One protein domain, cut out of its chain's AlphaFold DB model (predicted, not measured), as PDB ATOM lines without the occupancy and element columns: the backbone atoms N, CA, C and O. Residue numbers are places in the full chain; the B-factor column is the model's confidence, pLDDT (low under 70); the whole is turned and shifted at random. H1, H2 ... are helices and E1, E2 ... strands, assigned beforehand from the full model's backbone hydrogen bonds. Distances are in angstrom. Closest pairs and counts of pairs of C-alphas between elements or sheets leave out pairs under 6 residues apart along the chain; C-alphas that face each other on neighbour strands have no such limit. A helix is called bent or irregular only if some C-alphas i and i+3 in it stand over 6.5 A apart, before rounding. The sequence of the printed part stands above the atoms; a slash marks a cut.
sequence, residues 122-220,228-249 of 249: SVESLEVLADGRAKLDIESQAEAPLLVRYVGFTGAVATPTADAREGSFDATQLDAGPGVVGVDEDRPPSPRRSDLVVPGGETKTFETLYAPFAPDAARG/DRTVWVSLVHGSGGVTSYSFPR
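Overview. This is residues 122 to 220 and 228 to 249 of the 249 residues of an uncharacterized protein of Haloarchaeobius iranensis (UniProt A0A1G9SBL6). Two twisted sheets lie face to face as a sandwich, with their strands crossed at 50 degrees: E1, E2, E5 and E4 make one layer, and E3, E6 and E7 the other. Two long loops, residues 156 to 170 and 183 to 202, and two very short helices, H1 and H2, lie at the periphery. The printed part has 121 residues, with elements in the order E1 E2 E3 H1 E4 E5 H2 E6 E7; both sheets are antiparallel, in the orders E1 E2 E5 E4 and E3 E6 E7. The class is mostly strand, though under half of the residues are in named elements. The whole is compact and rounded, with a radius of gyration of the C-alphas of 13.7 A and spans of 35 by 30 by 29 A.

Along the chain. E1, residues 122 to 128, begins with C-alpha 122 at (21.403, 27.470, 52.829) and is 17.7 A long. E2, residues 134 to 140, is 18.9 A long. E3, residues 146 to 155, is 25.1 A long and bends by 66 degrees at residue 149. H1, residues 171 to 176, is irregular: C-alphas 172 and 175 are 7.3 A apart. E4 is residues 180 to 182, and E5, residues 203 to 208, is 16.2 A long. H2 is residues 215 to 219. E6, residues 230 to 237, is 22.5 A long; E7, residues 242 to 248, is 20.4 A long and ends with C-alpha 248 at (32.871, 37.207, 58.396).

Arrangement. E1 and E2 form a hairpin, with N 124 and O 137 2.8 A apart. E2 and E5 are antiparallel, with N 206 and O 136 at 2.8 A. E4 and E5 form a hairpin, with N 181 and O 207 at 2.8 A. In the other sheet E3 and E6 are antiparallel, with N 152 and O 234 at 2.8 A, and E6 and E7 form a hairpin, with N 233 and O 245 at 2.8 A. Between the sheets, the closest C-alphas of E1 and E7 are those of Val 123 and Tyr 245, 6.6 A, and those of E3 and E4 are Tyr 150 and Val 180, 6.6 A. Residues 146 to 147 of E3 also pair, antiparallel, with residues 197 to 198. H2 only grazes the sheet E1 E2 E5 E4; H1 is on neither sheet, and H1 and H2 are apart. H1 has 0 of 2 O i to N i+4 pairs within hydrogen-bond range and 1 of 3 O i to N i+3 pairs; H2 has 0 of 1 and 1 of 2.

Size, cuts and confidence. The C-alphas farthest apart, of Pro 191 and Asp 228, are 40.7 A apart. Residues 221 to 227 are not printed, and C-alphas 220 and 228 are 15.3 A apart across the cut. The links E3 to H1 and E4 to E5 are long. The mean pLDDT of the printed part is 77.3; residues 165 to 192, 216 to 220, 228 and 249 are under 70.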
ATOM      1  N   SER A 122      20.158  26.973  52.244       94.81
ATOM      2  CA  SER A 122      21.403  27.470  52.829       94.81
ATOM      3  C   SER A 122      22.130  28.421  51.893       94.81
ATOM      4  O   SER A 122      21.959  28.369  50.680       94.81
ATOM      5  N   VAL A 123      22.904  29.333  52.478       95.38
ATOM      6  CA  VAL A 123      23.833  30.190  51.739       95.38
ATOM      7  C   VAL A 123      25.228  29.639  52.003       95.38
ATOM      8  O   VAL A 123      25.710  29.712  53.132       95.38
ATOM      9  N   GLU A 124      25.850  29.072  50.978       94.62
ATOM     10  CA  GLU A 124      27.156  28.408  51.068       94.62
ATOM     11  C   GLU A 124      28.309  29.404  50.929       94.62
ATOM     12  O   GLU A 124      29.355  29.272  51.566       94.62
ATOM     13  N   SER A 125      28.115  30.439  50.110       93.56
ATOM     14  CA  SER A 125      29.135  31.445  49.841       93.56
ATOM     15  C   SER A 125      28.541  32.848  49.740       93.56
ATOM     16  O   SER A 125      27.366  33.039  49.417       93.56
ATOM     17  N   LEU A 126      29.382  33.838  50.035       92.50
ATOM     18  CA  LEU A 126      29.095  35.253  49.853       92.50
ATOM     19  C   LEU A 126      30.335  35.937  49.274       92.50
ATOM     20  O   LEU A 126      31.374  36.020  49.930       92.50
ATOM     21  N   GLU A 127      30.203  36.467  48.065       92.00
ATOM     22  CA  GLU A 127      31.204  37.280  47.385       92.00
ATOM     23  C   GLU A 127      30.675  38.711  47.218       92.00
ATOM     24  O   GLU A 127      29.536  38.928  46.804       92.00
ATOM     25  N   VAL A 128      31.504  39.706  47.543       89.94
ATOM     26  CA  VAL A 128      31.189  41.123  47.316       89.94
ATOM     27  C   VAL A 128      31.805  41.557  45.991       89.94
ATOM     28  O   VAL A 128      33.027  41.561  45.845       89.94
ATOM     29  N   LEU A 129      30.960  41.949  45.042       88.50
ATOM     30  CA  LEU A 129      31.373  42.409  43.721       88.50
ATOM     31  C   LEU A 129      31.912  43.848  43.775       88.50
ATOM     32  O   LEU A 129      31.638  44.613  44.703       88.50
ATOM     33  N   ALA A 130      32.673  44.240  42.751       87.25
ATOM     34  CA  ALA A 130      33.332  45.551  42.683       87.25
ATOM     35  C   ALA A 130      32.361  46.747  42.658       87.25
ATOM     36  O   ALA A 130      32.745  47.866  42.993       87.25
ATOM     37  N   ASP A 131      31.113  46.522  42.250       83.00
ATOM     38  CA  ASP A 131      30.037  47.515  42.232       83.00
ATOM     39  C   ASP A 131      29.211  47.531  43.534       83.00
ATOM     40  O   ASP A 131      28.253  48.293  43.648       83.00
ATOM     41  N   GLY A 132      29.589  46.719  44.528       84.88
ATOM     42  CA  GLY A 132      28.907  46.609  45.815       84.88
ATOM     43  C   GLY A 132      27.736  45.623  45.838       84.88
ATOM     44  O   GLY A 132      27.138  45.432  46.904       84.88
ATOM     45  N   ARG A 133      27.402  44.984  44.706       88.19
ATOM     46  CA  ARG A 133      26.449  43.862  44.659       88.19
ATOM     47  C   ARG A 133      27.045  42.627  45.337       88.19
ATOM     48  O   ARG A 133      28.249  42.544  45.577       88.19
ATOM     49  N   ALA A 134      26.188  41.681  45.687       87.94
ATOM     50  CA  ALA A 134      26.582  40.428  46.306       87.94
ATOM     51  C   ALA A 134      26.309  39.272  45.352       87.94
ATOM     52  O   ALA A 134      25.245  39.221  44.738       87.94
ATOM     53  N   LYS A 135      27.246  38.335  45.281       91.12
ATOM     54  CA  LYS A 135      27.070  37.042  44.635       91.12
ATOM     55  C   LYS A 135      27.022  35.956  45.707       91.12
ATOM     56  O   LYS A 135      27.812  35.991  46.648       91.12
ATOM     57  N   LEU A 136      26.065  35.043  45.604       92.75
ATOM     58  CA  LEU A 136      25.791  34.018  46.605       92.75
ATOM     59  C   LEU A 136      25.599  32.664  45.942       92.75
ATOM     60  O   LEU A 136      24.864  32.576  44.963       92.75
ATOM     61  N   ASP A 137      26.148  31.613  46.532       94.88
ATOM     62  CA  ASP A 137      25.735  30.246  46.217       94.88
ATOM     63  C   ASP A 137      24.674  29.806  47.226       94.88
ATOM     64  O   ASP A 137      24.908  29.829  48.436       94.88
ATOM     65  N   ILE A 138      23.490  29.452  46.728       95.12
ATOM     66  CA  ILE A 138      22.345  29.028  47.533       95.12
ATOM     67  C   ILE A 138      22.031  27.568  47.217       95.12
ATOM     68  O   ILE A 138      21.732  27.230  46.069       95.12
ATOM     69  N   GLU A 139      22.058  26.718  48.239       95.56
ATOM     70  CA  GLU A 139      21.722  25.294  48.150       95.56
ATOM     71  C   GLU A 139      20.297  25.042  48.660       95.56
ATOM     72  O   GLU A 139      19.889  25.574  49.695       95.56
ATOM     73  N   SER A 140      19.533  24.202  47.956       94.50
ATOM     74  CA  SER A 140      18.327  23.586  48.517       94.50
ATOM     75  C   SER A 140      18.700  22.284  49.226       94.50
ATOM     76  O   SER A 140      18.925  21.261  48.584       94.50
ATOM     77  N   GLN A 141      18.705  22.279  50.557       93.00
ATOM     78  CA  GLN A 141      19.129  21.128  51.372       93.00
ATOM     79  C   GLN A 141      18.050  20.038  51.522       93.00
ATOM     80  O   GLN A 141      18.137  19.172  52.395       93.00
ATOM     81  N   ALA A 142      16.988  20.094  50.718       91.25
ATOM     82  CA  ALA A 142      15.863  19.167  50.775       91.25
ATOM     83  C   ALA A 142      15.431  18.705  49.376       91.25
ATOM     84  O   ALA A 142      15.827  19.285  48.373       91.25
ATOM     85  N   GLU A 143      14.584  17.670  49.308       91.81
ATOM     86  CA  GLU A 143      14.093  17.100  48.039       91.81
ATOM     87  C   GLU A 143      13.185  18.052  47.247       91.81
ATOM     88  O   GLU A 143      13.110  17.968  46.022       91.81
ATOM     89  N   ALA A 144      12.452  18.931  47.934       93.50
ATOM     90  CA  ALA A 144      11.573  19.875  47.265       93.50
ATOM     91  C   ALA A 144      12.348  21.080  46.712       93.50
ATOM     92  O   ALA A 144      13.334  21.520  47.309       93.50
ATOM     93  N   PRO A 145      11.877  21.665  45.598       94.38
ATOM     94  CA  PRO A 145      12.471  22.867  45.047       94.38
ATOM     95  C   PRO A 145      12.300  24.052  45.994       94.38
ATOM     96  O   PRO A 145      11.220  24.310  46.537       94.38
ATOM     97  N   LEU A 146      13.373  24.818  46.127       93.94
ATOM     98  CA  LEU A 146      13.400  26.072  46.852       93.94
ATOM     99  C   LEU A 146      13.135  27.217  45.873       93.94
ATOM    100  O   LEU A 146      13.883  27.429  44.920       93.94
ATOM    101  N   LEU A 147      12.083  27.991  46.134       92.38
ATOM    102  CA  LEU A 147      11.892  29.293  45.501       92.38
ATOM    103  C   LEU A 147      12.537  30.367  46.374       92.38
ATOM    104  O   LEU A 147      12.054  30.629  47.478       92.38
ATOM    105  N   VAL A 148      13.593  30.995  45.872       90.44
ATOM    106  CA  VAL A 148      14.234  32.141  46.518       90.44
ATOM    107  C   VAL A 148      13.419  33.388  46.208       90.44
ATOM    108  O   VAL A 148      13.416  33.887  45.085       90.44
ATOM    109  N   ARG A 149      12.679  33.882  47.202       84.00
ATOM    110  CA  ARG A 149      11.822  35.057  47.035       84.00
ATOM    111  C   ARG A 149      12.608  36.353  47.225       84.00
ATOM    112  O   ARG A 149      12.543  37.228  46.372       84.00
ATOM    113  N   TYR A 150      13.350  36.468  48.323       82.00
ATOM    114  CA  TYR A 150      14.223  37.610  48.598       82.00
ATOM    115  C   TYR A 150      15.474  37.151  49.339       82.00
ATOM    116  O   TYR A 150      15.433  36.185  50.103       82.00
ATOM    117  N   VAL A 151      16.562  37.895  49.155       87.19
ATOM    118  CA  VAL A 151      17.740  37.837  50.021       87.19
ATOM    119  C   VAL A 151      17.903  39.205  50.661       87.19
ATOM    120  O   VAL A 151      17.860  40.212  49.954       87.19
ATOM    121  N   GLY A 152      18.070  39.236  51.978       86.94
ATOM    122  CA  GLY A 152      18.360  40.435  52.753       86.94
ATOM    123  C   GLY A 152      19.732  40.365  53.413       86.94
ATOM    124  O   GLY A 152      20.183  39.285  53.782       86.94
ATOM    125  N   PHE A 153      20.379  41.513  53.605       87.69
ATOM    126  CA  PHE A 153      21.667  41.628  54.292       87.69
ATOM    127  C   PHE A 153      21.546  42.553  55.490       87.69
ATOM    128  O   PHE A 153      21.064  43.666  55.351       87.69
ATOM    129  N   THR A 154      22.041  42.160  56.655       87.44
ATOM    130  CA  THR A 154      22.129  43.039  57.832       87.44
ATOM    131  C   THR A 154      23.508  42.940  58.482       87.44
ATOM    132  O   THR A 154      24.380  42.192  58.031       87.44
ATOM    133  N   GLY A 155      23.737  43.728  59.535       86.56
ATOM    134  CA  GLY A 155      25.025  43.794  60.217       86.56
ATOM    135  C   GLY A 155      26.001  44.707  59.485       86.56
ATOM    136  O   GLY A 155      25.660  45.838  59.137       86.56
ATOM    137  N   ALA A 156      27.225  44.234  59.270       85.62
ATOM    138  CA  ALA A 156      28.269  45.008  58.619       85.62
ATOM    139  C   ALA A 156      28.009  45.118  57.109       85.62
ATOM    140  O   ALA A 156      28.700  44.476  56.328       85.62
ATOM    141  N   VAL A 157      27.065  45.957  56.678       84.75
ATOM    142  CA  VAL A 157      26.781  46.319  55.273       84.75
ATOM    143  C   VAL A 157      26.466  47.816  55.169       84.75
ATOM    144  O   VAL A 157      26.121  48.441  56.167       84.75
ATOM    145  N   ALA A 158      26.650  48.416  53.990       83.25
ATOM    146  CA  ALA A 158      26.413  49.854  53.802       83.25
ATOM    147  C   ALA A 158      24.913  50.176  53.715       83.25
ATOM    148  O   ALA A 158      24.476  51.232  54.169       83.25
ATOM    149  N   THR A 159      24.129  49.243  53.171       77.75
ATOM    150  CA  THR A 159      22.680  49.381  52.986       77.75
ATOM    151  C   THR A 159      21.972  48.136  53.552       77.75
ATOM    152  O   THR A 159      21.696  47.199  52.806       77.75
ATOM    153  N   PRO A 160      21.745  48.070  54.884       80.81
ATOM    154  CA  PRO A 160      21.264  46.865  55.574       80.81
ATOM    155  C   PRO A 160      19.757  46.666  55.467       80.81
ATOM    156  O   PRO A 160      19.042  47.513  55.964       80.81
ATOM    157  N   THR A 161      19.259  45.569  54.896       80.50
ATOM    158  CA  THR A 161      17.833  45.231  54.723       80.50
ATOM    159  C   THR A 161      16.979  45.558  55.949       80.50
ATOM    160  O   THR A 161      17.197  45.004  57.023       80.50
ATOM    161  N   ALA A 162      15.980  46.433  55.775       72.38
ATOM    162  CA  ALA A 162      15.055  46.812  56.845       72.38
ATOM    163  C   ALA A 162      14.150  45.650  57.274       72.38
ATOM    164  O   ALA A 162      14.032  45.378  58.467       72.38
ATOM    165  N   ASP A 163      13.543  44.956  56.307       72.25
ATOM    166  CA  ASP A 163      12.777  43.735  56.538       72.25
ATOM    167  C   ASP A 163      12.967  42.761  55.368       72.25
ATOM    168  O   ASP A 163      12.639  43.054  54.218       72.25
ATOM    169  N   ALA A 164      13.508  41.581  55.660       70.31
ATOM    170  CA  ALA A 164      13.712  40.553  54.650       70.31
ATOM    171  C   ALA A 164      12.384  39.971  54.120       70.31
ATOM    172  O   ALA A 164      12.345  39.521  52.977       70.31
ATOM    173  N   ARG A 165      11.302  39.976  54.920       67.25
ATOM    174  CA  ARG A 165      10.012  39.323  54.610       67.25
ATOM    175  C   ARG A 165       9.067  40.175  53.772       67.25
ATOM    176  O   ARG A 165       8.386  39.630  52.905       67.25
ATOM    177  N   GLU A 166       9.000  41.473  54.053       57.75
ATOM    178  CA  GLU A 166       8.002  42.370  53.454       57.75
ATOM    179  C   GLU A 166       8.546  43.191  52.278       57.75
ATOM    180  O   GLU A 166       7.774  43.619  51.422       57.75
ATOM    181  N   GLY A 167       9.867  43.343  52.161       53.28
ATOM    182  CA  GLY A 167      10.486  44.019  51.026       53.28
ATOM    183  C   GLY A 167      11.877  44.532  51.363       53.28
ATOM    184  O   GLY A 167      12.071  45.321  52.288       53.28
ATOM    185  N   SER A 168      12.862  44.120  50.568       41.97
ATOM    186  CA  SER A 168      14.206  44.691  50.623       41.97
ATOM    187  C   SER A 168      14.216  46.069  49.952       41.97
ATOM    188  O   SER A 168      14.622  46.192  48.810       41.97
ATOM    189  N   PHE A 169      13.788  47.088  50.701       43.59
ATOM    190  CA  PHE A 169      13.984  48.526  50.464       43.59
ATOM    191  C   PHE A 169      13.365  49.230  49.249       43.59
ATOM    192  O   PHE A 169      13.062  48.634  48.232       43.59
ATOM    193  N   ASP A 170      13.212  50.548  49.468       39.66
ATOM    194  CA  ASP A 170      12.561  51.611  48.692       39.66
ATOM    195  C   ASP A 170      11.307  51.188  47.911       39.66
ATOM    196  O   ASP A 170      11.353  50.460  46.923       39.66
ATOM    197  N   ALA A 171      10.162  51.742  48.312       37.31
ATOM    198  CA  ALA A 171       8.888  51.530  47.638       37.31
ATOM    199  C   ALA A 171       8.912  51.928  46.146       37.31
ATOM    200  O   ALA A 171       8.041  51.500  45.392       37.31
ATOM    201  N   THR A 172       9.913  52.699  45.702       41.34
ATOM    202  CA  THR A 172      10.137  53.014  44.281       41.34
ATOM    203  C   THR A 172      10.710  51.852  43.451       41.34
ATOM    204  O   THR A 172      10.673  51.926  42.223       41.34
ATOM    205  N   GLN A 173      11.199  50.772  44.078       45.31
ATOM    206  CA  GLN A 173      11.749  49.578  43.408       45.31
ATOM    207  C   GLN A 173      10.897  48.311  43.581       45.31
ATOM    208  O   GLN A 173      11.270  47.248  43.088       45.31
ATOM    209  N   LEU A 174       9.717  48.417  44.203       44.25
ATOM    210  CA  LEU A 174       8.752  47.314  44.323       44.25
ATOM    211  C   LEU A 174       8.352  46.718  42.960       44.25
ATOM    212  O   LEU A 174       8.109  45.515  42.863       44.25
ATOM    213  N   ASP A 175       8.364  47.532  41.900       43.47
ATOM    214  CA  ASP A 175       8.052  47.099  40.533       43.47
ATOM    215  C   ASP A 175       9.184  46.279  39.870       43.47
ATOM    216  O   ASP A 175       8.968  45.686  38.812       43.47
ATOM    217  N   ALA A 176      10.380  46.194  40.474       48.75
ATOM    218  CA  ALA A 176      11.531  45.469  39.915       48.75
ATOM    219  C   ALA A 176      11.550  43.965  40.258       48.75
ATOM    220  O   ALA A 176      12.288  43.195  39.640       48.75
ATOM    221  N   GLY A 177      10.711  43.515  41.195       53.75
ATOM    222  CA  GLY A 177      10.619  42.108  41.580       53.75
ATOM    223  C   GLY A 177      11.660  41.677  42.633       53.75
ATOM    224  O   GLY A 177      12.011  42.459  43.511       53.75
ATOM    225  N   PRO A 178      12.070  40.400  42.651       58.38
ATOM    226  CA  PRO A 178      12.941  39.840  43.683       58.38
ATOM    227  C   PRO A 178      14.325  40.492  43.669       58.38
ATOM    228  O   PRO A 178      14.906  40.719  42.615       58.38
ATOM    229  N   GLY A 179      14.878  40.764  44.854       65.25
ATOM    230  CA  GLY A 179      16.164  41.460  45.021       65.25
ATOM    231  C   GLY A 179      17.403  40.665  44.587       65.25
ATOM    232  O   GLY A 179      18.523  41.113  44.836       65.25
ATOM    233  N   VAL A 180      17.215  39.499  43.971       67.69
ATOM    234  CA  VAL A 180      18.257  38.609  43.451       67.69
ATOM    235  C   VAL A 180      17.850  38.042  42.097       67.69
ATOM    236  O   VAL A 180      16.663  37.867  41.828       67.69
ATOM    237  N   VAL A 181      18.846  37.727  41.278       66.25
ATOM    238  CA  VAL A 181      18.728  37.035  39.989       66.25
ATOM    239  C   VAL A 181      19.685  35.851  39.960       66.25
ATOM    240  O   VAL A 181      20.768  35.926  40.536       66.25
ATOM    241  N   GLY A 182      19.300  34.756  39.311       62.25
ATOM    242  CA  GLY A 182      20.209  33.625  39.082       62.25
ATOM    243  C   GLY A 182      21.191  33.918  37.941       62.25
ATOM    244  O   GLY A 182      20.807  34.521  36.938       62.25
ATOM    245  N   VAL A 183      22.447  33.485  38.074       56.50
ATOM    246  CA  VAL A 183      23.479  33.600  37.024       56.50
ATOM    247  C   VAL A 183      23.647  32.262  36.298       56.50
ATOM    248  O   VAL A 183      24.496  31.453  36.655       56.50
ATOM    249  N   ASP A 184      22.830  32.028  35.269       59.00
ATOM    250  CA  ASP A 184      23.114  31.014  34.241       59.00
ATOM    251  C   ASP A 184      23.969  31.656  33.126       59.00
ATOM    252  O   ASP A 184      23.753  32.819  32.779       59.00
ATOM    253  N   GLU A 185      24.914  30.910  32.533       44.69
ATOM    254  CA  GLU A 185      25.914  31.428  31.570       44.69
ATOM    255  C   GLU A 185      25.339  32.015  30.263       44.69
ATOM    256  O   GLU A 185      26.062  32.680  29.532       44.69
ATOM    257  N   ASP A 186      24.043  31.863  29.984       40.31
ATOM    258  CA  ASP A 186      23.402  32.435  28.798       40.31
ATOM    259  C   ASP A 186      21.930  32.789  29.068       40.31
ATOM    260  O   ASP A 186      21.027  31.994  28.772       40.31
ATOM    261  N   ARG A 187      21.626  34.008  29.555       45.78
ATOM    262  CA  ARG A 187      20.299  34.579  29.258       45.78
ATOM    263  C   ARG A 187      20.134  36.103  29.370       45.78
ATOM    264  O   ARG A 187      20.501  36.692  30.382       45.78
ATOM    265  N   PRO A 188      19.445  36.738  28.397       43.62
ATOM    266  CA  PRO A 188      18.743  38.001  28.636       43.62
ATOM    267  C   PRO A 188      17.686  37.816  29.743       43.62
ATOM    268  O   PRO A 188      17.208  36.690  29.911       43.62
ATOM    269  N   PRO A 189      17.285  38.885  30.465       45.62
ATOM    270  CA  PRO A 189      16.321  38.817  31.565       45.62
ATOM    271  C   PRO A 189      15.084  38.025  31.131       45.62
ATOM    272  O   PRO A 189      14.300  38.460  30.285       45.62
ATOM    273  N   SER A 190      14.972  36.795  31.633       44.84
ATOM    274  CA  SER A 190      13.936  35.864  31.208       44.84
ATOM    275  C   SER A 190      12.587  36.375  31.716       44.84
ATOM    276  O   SER A 190      12.452  36.614  32.914       44.84
ATOM    277  N   PRO A 191      11.546  36.473  30.869       52.34
ATOM    278  CA  PRO A 191      10.198  36.838  31.316       52.34
ATOM    279  C   PRO A 191       9.563  35.785  32.239       52.34
ATOM    280  O   PRO A 191       8.474  35.999  32.755       52.34
ATOM    281  N   ARG A 192      10.214  34.629  32.420       59.66
ATOM    282  CA  ARG A 192       9.829  33.584  33.369       59.66
ATOM    283  C   ARG A 192      10.924  33.540  34.423       59.66
ATOM    284  O   ARG A 192      12.039  33.148  34.067       59.66
ATOM    285  N   ARG A 193      10.627  33.927  35.666       75.31
ATOM    286  CA  ARG A 193      11.609  34.061  36.771       75.31
ATOM    287  C   ARG A 193      12.143  32.720  37.307       75.31
ATOM    288  O   ARG A 193      12.258  32.493  38.507       75.31
ATOM    289  N   SER A 194      12.375  31.752  36.421       76.31
ATOM    290  CA  SER A 194      12.849  30.404  36.755       76.31
ATOM    291  C   SER A 194      14.258  30.382  37.345       76.31
ATOM    292  O   SER A 194      14.639  29.390  37.957       76.31
ATOM    293  N   ASP A 195      15.012  31.461  37.155       77.75
ATOM    294  CA  ASP A 195      16.321  31.716  37.753       77.75
ATOM    295  C   ASP A 195      16.268  31.765  39.291       77.75
ATOM    296  O   ASP A 195      17.254  31.449  39.940       77.75
ATOM    297  N   LEU A 196      15.095  32.027  39.878       86.06
ATOM    298  CA  LEU A 196      14.852  32.024  41.329       86.06
ATOM    299  C   LEU A 196      14.662  30.639  41.951       86.06
ATOM    300  O   LEU A 196      14.506  30.522  43.168       86.06
ATOM    301  N   VAL A 197      14.577  29.594  41.127       91.00
ATOM    302  CA  VAL A 197      14.277  28.240  41.594       91.00
ATOM    303  C   VAL A 197      15.561  27.439  41.693       91.00
ATOM    304  O   VAL A 197      16.208  27.179  40.674       91.00
ATOM    305  N   VAL A 198      15.874  26.996  42.907       93.06
ATOM    306  CA  VAL A 198      16.931  26.027  43.194       93.06
ATOM    307  C   VAL A 198      16.284  24.641  43.280       93.06
ATOM    308  O   VAL A 198      15.424  24.433  44.144       93.06
ATOM    309  N   PRO A 199      16.610  23.702  42.374       93.25
ATOM    310  CA  PRO A 199      16.119  22.331  42.472       93.25
ATOM    311  C   PRO A 199      16.521  21.682  43.801       93.25
ATOM    312  O   PRO A 199      17.505  22.076  44.424       93.25
ATOM    313  N   GLY A 200      15.745  20.697  44.251       93.44
ATOM    314  CA  GLY A 200      16.030  20.002  45.504       93.44
ATOM    315  C   GLY A 200      17.365  19.256  45.464       93.44
ATOM    316  O   GLY A 200      17.619  18.509  44.521       93.44
ATOM    317  N   GLY A 201      18.208  19.452  46.478       92.88
ATOM    318  CA  GLY A 201      19.550  18.869  46.563       92.88
ATOM    319  C   GLY A 201      20.592  19.521  45.649       92.88
ATOM    320  O   GLY A 201      21.690  18.985  45.516       92.88
ATOM    321  N   GLU A 202      20.263  20.638  44.997       94.38
ATOM    322  CA  GLU A 202      21.174  21.360  44.108       94.38
ATOM    323  C   GLU A 202      21.572  22.722  44.687       94.38
ATOM    324  O   GLU A 202      20.905  23.281  45.559       94.38
ATOM    325  N   THR A 203      22.668  23.269  44.162       94.06
ATOM    326  CA  THR A 203      23.145  24.626  44.444       94.06
ATOM    327  C   THR A 203      23.031  25.480  43.194       94.06
ATOM    328  O   THR A 203      23.344  25.023  42.093       94.06
ATOM    329  N   LYS A 204      22.611  26.732  43.365       92.25
ATOM    330  CA  LYS A 204      22.631  27.741  42.308       92.25
ATOM    331  C   LYS A 204      23.258  29.032  42.782       92.25
ATOM    332  O   LYS A 204      23.097  29.432  43.931       92.25
ATOM    333  N   THR A 205      23.905  29.705  41.847       91.31
ATOM    334  CA  THR A 205      24.526  30.997  42.081       91.31
ATOM    335  C   THR A 205      23.552  32.130  41.752       91.31
ATOM    336  O   THR A 205      22.863  32.114  40.730       91.31
ATOM    337  N   PHE A 206      23.524  33.131  42.623       88.25
ATOM    338  CA  PHE A 206      22.674  34.309  42.556       88.25
ATOM    339  C   PHE A 206      23.504  35.580  42.647       88.25
ATOM    340  O   PHE A 206      24.472  35.629  43.396       88.25
ATOM    341  N   GLU A 207      23.076  36.632  41.962       87.00
ATOM    342  CA  GLU A 207      23.556  37.994  42.173       87.00
ATOM    343  C   GLU A 207      22.418  38.883  42.661       87.00
ATOM    344  O   GLU A 207      21.286  38.795  42.184       87.00
ATOM    345  N   THR A 208      22.699  39.777  43.603       82.62
ATOM    346  CA  THR A 208      21.731  40.803  43.992       82.62
ATOM    347  C   THR A 208      21.544  41.811  42.867       82.62
ATOM    348  O   THR A 208      22.476  42.121  42.127       82.62
ATOM    349  N   LEU A 209      20.338  42.371  42.754       78.25
ATOM    350  CA  LEU A 209      20.084  43.517  41.869       78.25
ATOM    351  C   LEU A 209      20.477  44.853  42.514       78.25
ATOM    352  O   LEU A 209      20.755  45.826  41.820       78.25
ATOM    353  N   TYR A 210      20.527  44.889  43.844       74.75
ATOM    354  CA  TYR A 210      20.954  46.039  44.633       74.75
ATOM    355  C   TYR A 210      22.389  45.859  45.138       74.75
ATOM    356  O   TYR A 210      22.906  44.742  45.176       74.75
ATOM    357  N   ALA A 211      23.020  46.955  45.559       85.25
ATOM    358  CA  ALA A 211      24.364  46.964  46.130       85.25
ATOM    359  C   ALA A 211      24.307  47.112  47.666       85.25
ATOM    360  O   ALA A 211      24.266  48.238  48.164       85.25
ATOM    361  N   PRO A 212      24.271  46.012  48.448       82.06
ATOM    362  CA  PRO A 212      24.287  46.099  49.913       82.06
ATOM    363  C   PRO A 212      25.621  46.613  50.466       82.06
ATOM    364  O   PRO A 212      25.682  47.145  51.582       82.06
ATOM    365  N   PHE A 213      26.709  46.443  49.715       85.94
ATOM    366  CA  PHE A 213      28.055  46.806  50.128       85.94
ATOM    367  C   PHE A 213      28.500  48.116  49.476       85.94
ATOM    368  O   PHE A 213      28.113  48.444  48.361       85.94
ATOM    369  N   ALA A 214      29.362  48.865  50.166       81.94
ATOM    370  CA  ALA A 214      30.063  49.977  49.533       81.94
ATOM    371  C   ALA A 214      30.981  49.428  48.417       81.94
ATOM    372  O   ALA A 214      31.621  48.406  48.660       81.94
ATOM    373  N   PRO A 215      31.119  50.083  47.252       72.25
ATOM    374  CA  PRO A 215      31.971  49.602  46.154       72.25
ATOM    375  C   PRO A 215      33.429  49.326  46.567       72.25
ATOM    376  O   PRO A 215      34.050  48.357  46.134       72.25
ATOM    377  N   ASP A 216      33.959  50.119  47.502       67.12
ATOM    378  CA  ASP A 216      35.323  49.952  48.024       67.12
ATOM    379  C   ASP A 216      35.465  48.770  49.002       67.12
ATOM    380  O   ASP A 216      36.577  48.363  49.343       67.12
ATOM    381  N   ALA A 217      34.353  48.159  49.423       59.84
ATOM    382  CA  ALA A 217      34.362  46.975  50.277       59.84
ATOM    383  C   ALA A 217      35.039  45.769  49.613       59.84
ATOM    384  O   ALA A 217      35.631  44.955  50.318       59.84
ATOM    385  N   ALA A 218      35.003  45.681  48.278       55.75
ATOM    386  CA  ALA A 218      35.655  44.618  47.513       55.75
ATOM    387  C   ALA A 218      37.197  44.688  47.570       55.75
ATOM    388  O   ALA A 218      37.877  43.738  47.188       55.75
ATOM    389  N   ARG A 219      37.778  45.802  48.053       53.38
ATOM    390  CA  ARG A 219      39.236  46.033  48.080       53.38
ATOM    391  C   ARG A 219      39.921  45.669  49.397       53.38
ATOM    392  O   ARG A 219      41.119  45.899  49.537       53.38
ATOM    393  N   GLY A 220      39.200  45.084  50.355       49.88
ATOM    394  CA  GLY A 220      39.815  44.581  51.586       49.88
ATOM    395  C   GLY A 220      40.449  45.668  52.460       49.88
ATOM    396  O   GLY A 220      41.392  45.385  53.202       49.88
ATOM    397  N   ASP A 228      32.938  43.584  65.534       54.50
ATOM    398  CA  ASP A 228      32.606  42.333  64.841       54.50
ATOM    399  C   ASP A 228      32.012  42.656  63.467       54.50
ATOM    400  O   ASP A 228      30.908  43.196  63.343       54.50
ATOM    401  N   ARG A 229      32.777  42.362  62.415       75.31
ATOM    402  CA  ARG A 229      32.387  42.594  61.025       75.31
ATOM    403  C   ARG A 229      31.597  41.398  60.523       75.31
ATOM    404  O   ARG A 229      32.027  40.691  59.624       75.31
ATOM    405  N   THR A 230      30.460  41.136  61.145       87.19
ATOM    406  CA  THR A 230      29.605  40.024  60.739       87.19
ATOM    407  C   THR A 230      28.515  40.544  59.817       87.19
ATOM    408  O   THR A 230      27.780  41.473  60.164       87.19
ATOM    409  N   VAL A 231      28.415  39.947  58.634       89.31
ATOM    410  CA  VAL A 231      27.279  40.114  57.726       89.31
ATOM    411  C   VAL A 231      26.299  38.994  58.007       89.31
ATOM    412  O   VAL A 231      26.699  37.841  58.124       89.31
ATOM    413  N   TRP A 232      25.019  39.326  58.082       92.06
ATOM    414  CA  TRP A 232      23.953  38.337  58.156       92.06
ATOM    415  C   TRP A 232      23.167  38.351  56.858       92.06
ATOM    416  O   TRP A 232      22.659  39.400  56.468       92.06
ATOM    417  N   VAL A 233      23.060  37.197  56.214       92.94
ATOM    418  CA  VAL A 233      22.282  36.985  54.996       92.94
ATOM    419  C   VAL A 233      21.010  36.245  55.370       92.94
ATOM    420  O   VAL A 233      21.074  35.116  55.850       92.94
ATOM    421  N   SER A 234      19.859  36.874  55.160       92.12
ATOM    422  CA  SER A 234      18.545  36.265  55.343       92.12
ATOM    423  C   SER A 234      17.967  35.854  53.999       92.12
ATOM    424  O   SER A 234      17.842  36.675  53.097       92.12
ATOM    425  N   LEU A 235      17.571  34.597  53.884       90.94
ATOM    426  CA  LEU A 235      16.958  34.006  52.710       90.94
ATOM    427  C   LEU A 235      15.469  33.775  52.970       90.94
ATOM    428  O   LEU A 235      15.105  33.023  53.874       90.94
ATOM    429  N   VAL A 236      14.608  34.396  52.167       88.50
ATOM    430  CA  VAL A 236      13.153  34.228  52.251       88.50
ATOM    431  C   VAL A 236      12.682  33.228  51.209       88.50
ATOM    432  O   VAL A 236      12.910  33.400  50.009       88.50
ATOM    433  N   HIS A 237      12.009  32.180  51.672       88.81
ATOM    434  CA  HIS A 237      11.501  31.091  50.846       88.81
ATOM    435  C   HIS A 237      10.106  31.444  50.321       88.81
ATOM    436  O   HIS A 237       9.290  32.027  51.036       88.81
ATOM    437  N   GLY A 238       9.782  31.024  49.099       85.31
ATOM    438  CA  GLY A 238       8.438  31.176  48.526       85.31
ATOM    439  C   GLY A 238       7.334  30.420  49.280       85.31
ATOM    440  O   GLY A 238       6.162  30.724  49.092       85.31
ATOM    441  N   SER A 239       7.698  29.468  50.147       83.62
ATOM    442  CA  SER A 239       6.794  28.772  51.078       83.62
ATOM    443  C   SER A 239       6.545  29.544  52.387       83.62
ATOM    444  O   SER A 239       5.835  29.059  53.261       83.62
ATOM    445  N   GLY A 240       7.136  30.735  52.557       80.69
ATOM    446  CA  GLY A 240       6.962  31.599  53.735       80.69
ATOM    447  C   GLY A 240       8.031  31.447  54.827       80.69
ATOM    448  O   GLY A 240       8.028  32.205  55.798       80.69
ATOM    449  N   GLY A 241       8.962  30.501  54.679       84.94
ATOM    450  CA  GLY A 241      10.105  30.326  55.581       84.94
ATOM    451  C   GLY A 241      11.162  31.429  55.447       84.94
ATOM    452  O   GLY A 241      11.283  32.068  54.405       84.94
ATOM    453  N   VAL A 242      11.951  31.639  56.506       87.88
ATOM    454  CA  VAL A 242      13.164  32.473  56.460       87.88
ATOM    455  C   VAL A 242      14.309  31.732  57.136       87.88
ATOM    456  O   VAL A 242      14.151  31.268  58.266       87.88
ATOM    457  N   THR A 243      15.453  31.650  56.464       91.50
ATOM    458  CA  THR A 243      16.722  31.157  57.023       91.50
ATOM    459  C   THR A 243      17.742  32.290  57.065       91.50
ATOM    460  O   THR A 243      17.658  33.215  56.266       91.50
ATOM    461  N   SER A 244      18.677  32.261  58.017       91.69
ATOM    462  CA  SER A 244      19.694  33.309  58.166       91.69
ATOM    463  C   SER A 244      21.066  32.705  58.431       91.69
ATOM    464  O   SER A 244      21.190  31.821  59.278       91.69
ATOM    465  N   TYR A 245      22.087  33.230  57.755       93.19
ATOM    466  CA  TYR A 245      23.474  32.764  57.822       93.19
ATOM    467  C   TYR A 245      24.406  33.939  58.086       93.19
ATOM    468  O   TYR A 245      24.179  35.036  57.577       93.19
ATOM    469  N   SER A 246      25.444  33.728  58.892       91.75
ATOM    470  CA  SER A 246      26.459  34.741  59.165       91.75
ATOM    471  C   SER A 246      27.735  34.484  58.379       91.75
ATOM    472  O   SER A 246      28.186  33.349  58.250       91.75
ATOM    473  N   PHE A 247      28.350  35.566  57.914       88.25
ATOM    474  CA  PHE A 247      29.629  35.552  57.220       88.25
ATOM    475  C   PHE A 247      30.576  36.568  57.862       88.25
ATOM    476  O   PHE A 247      30.145  37.682  58.192       88.25
ATOM    477  N   PRO A 248      31.861  36.220  58.046       82.19
ATOM    478  CA  PRO A 248      32.871  37.207  58.396       82.19
ATOM    479  C   PRO A 248      33.093  38.163  57.212       82.19
ATOM    480  O   PRO A 248      33.061  37.737  56.058       82.19
ATOM    481  N   ARG A 249      33.337  39.443  57.499       69.19
ATOM    482  CA  ARG A 249      33.628  40.494  56.513       69.19
ATOM    483  C   ARG A 249      35.011  41.113  56.697       69.19
ATOM    484  O   ARG A 249      35.427  41.367  57.851       69.19
TER     485      ARG A 249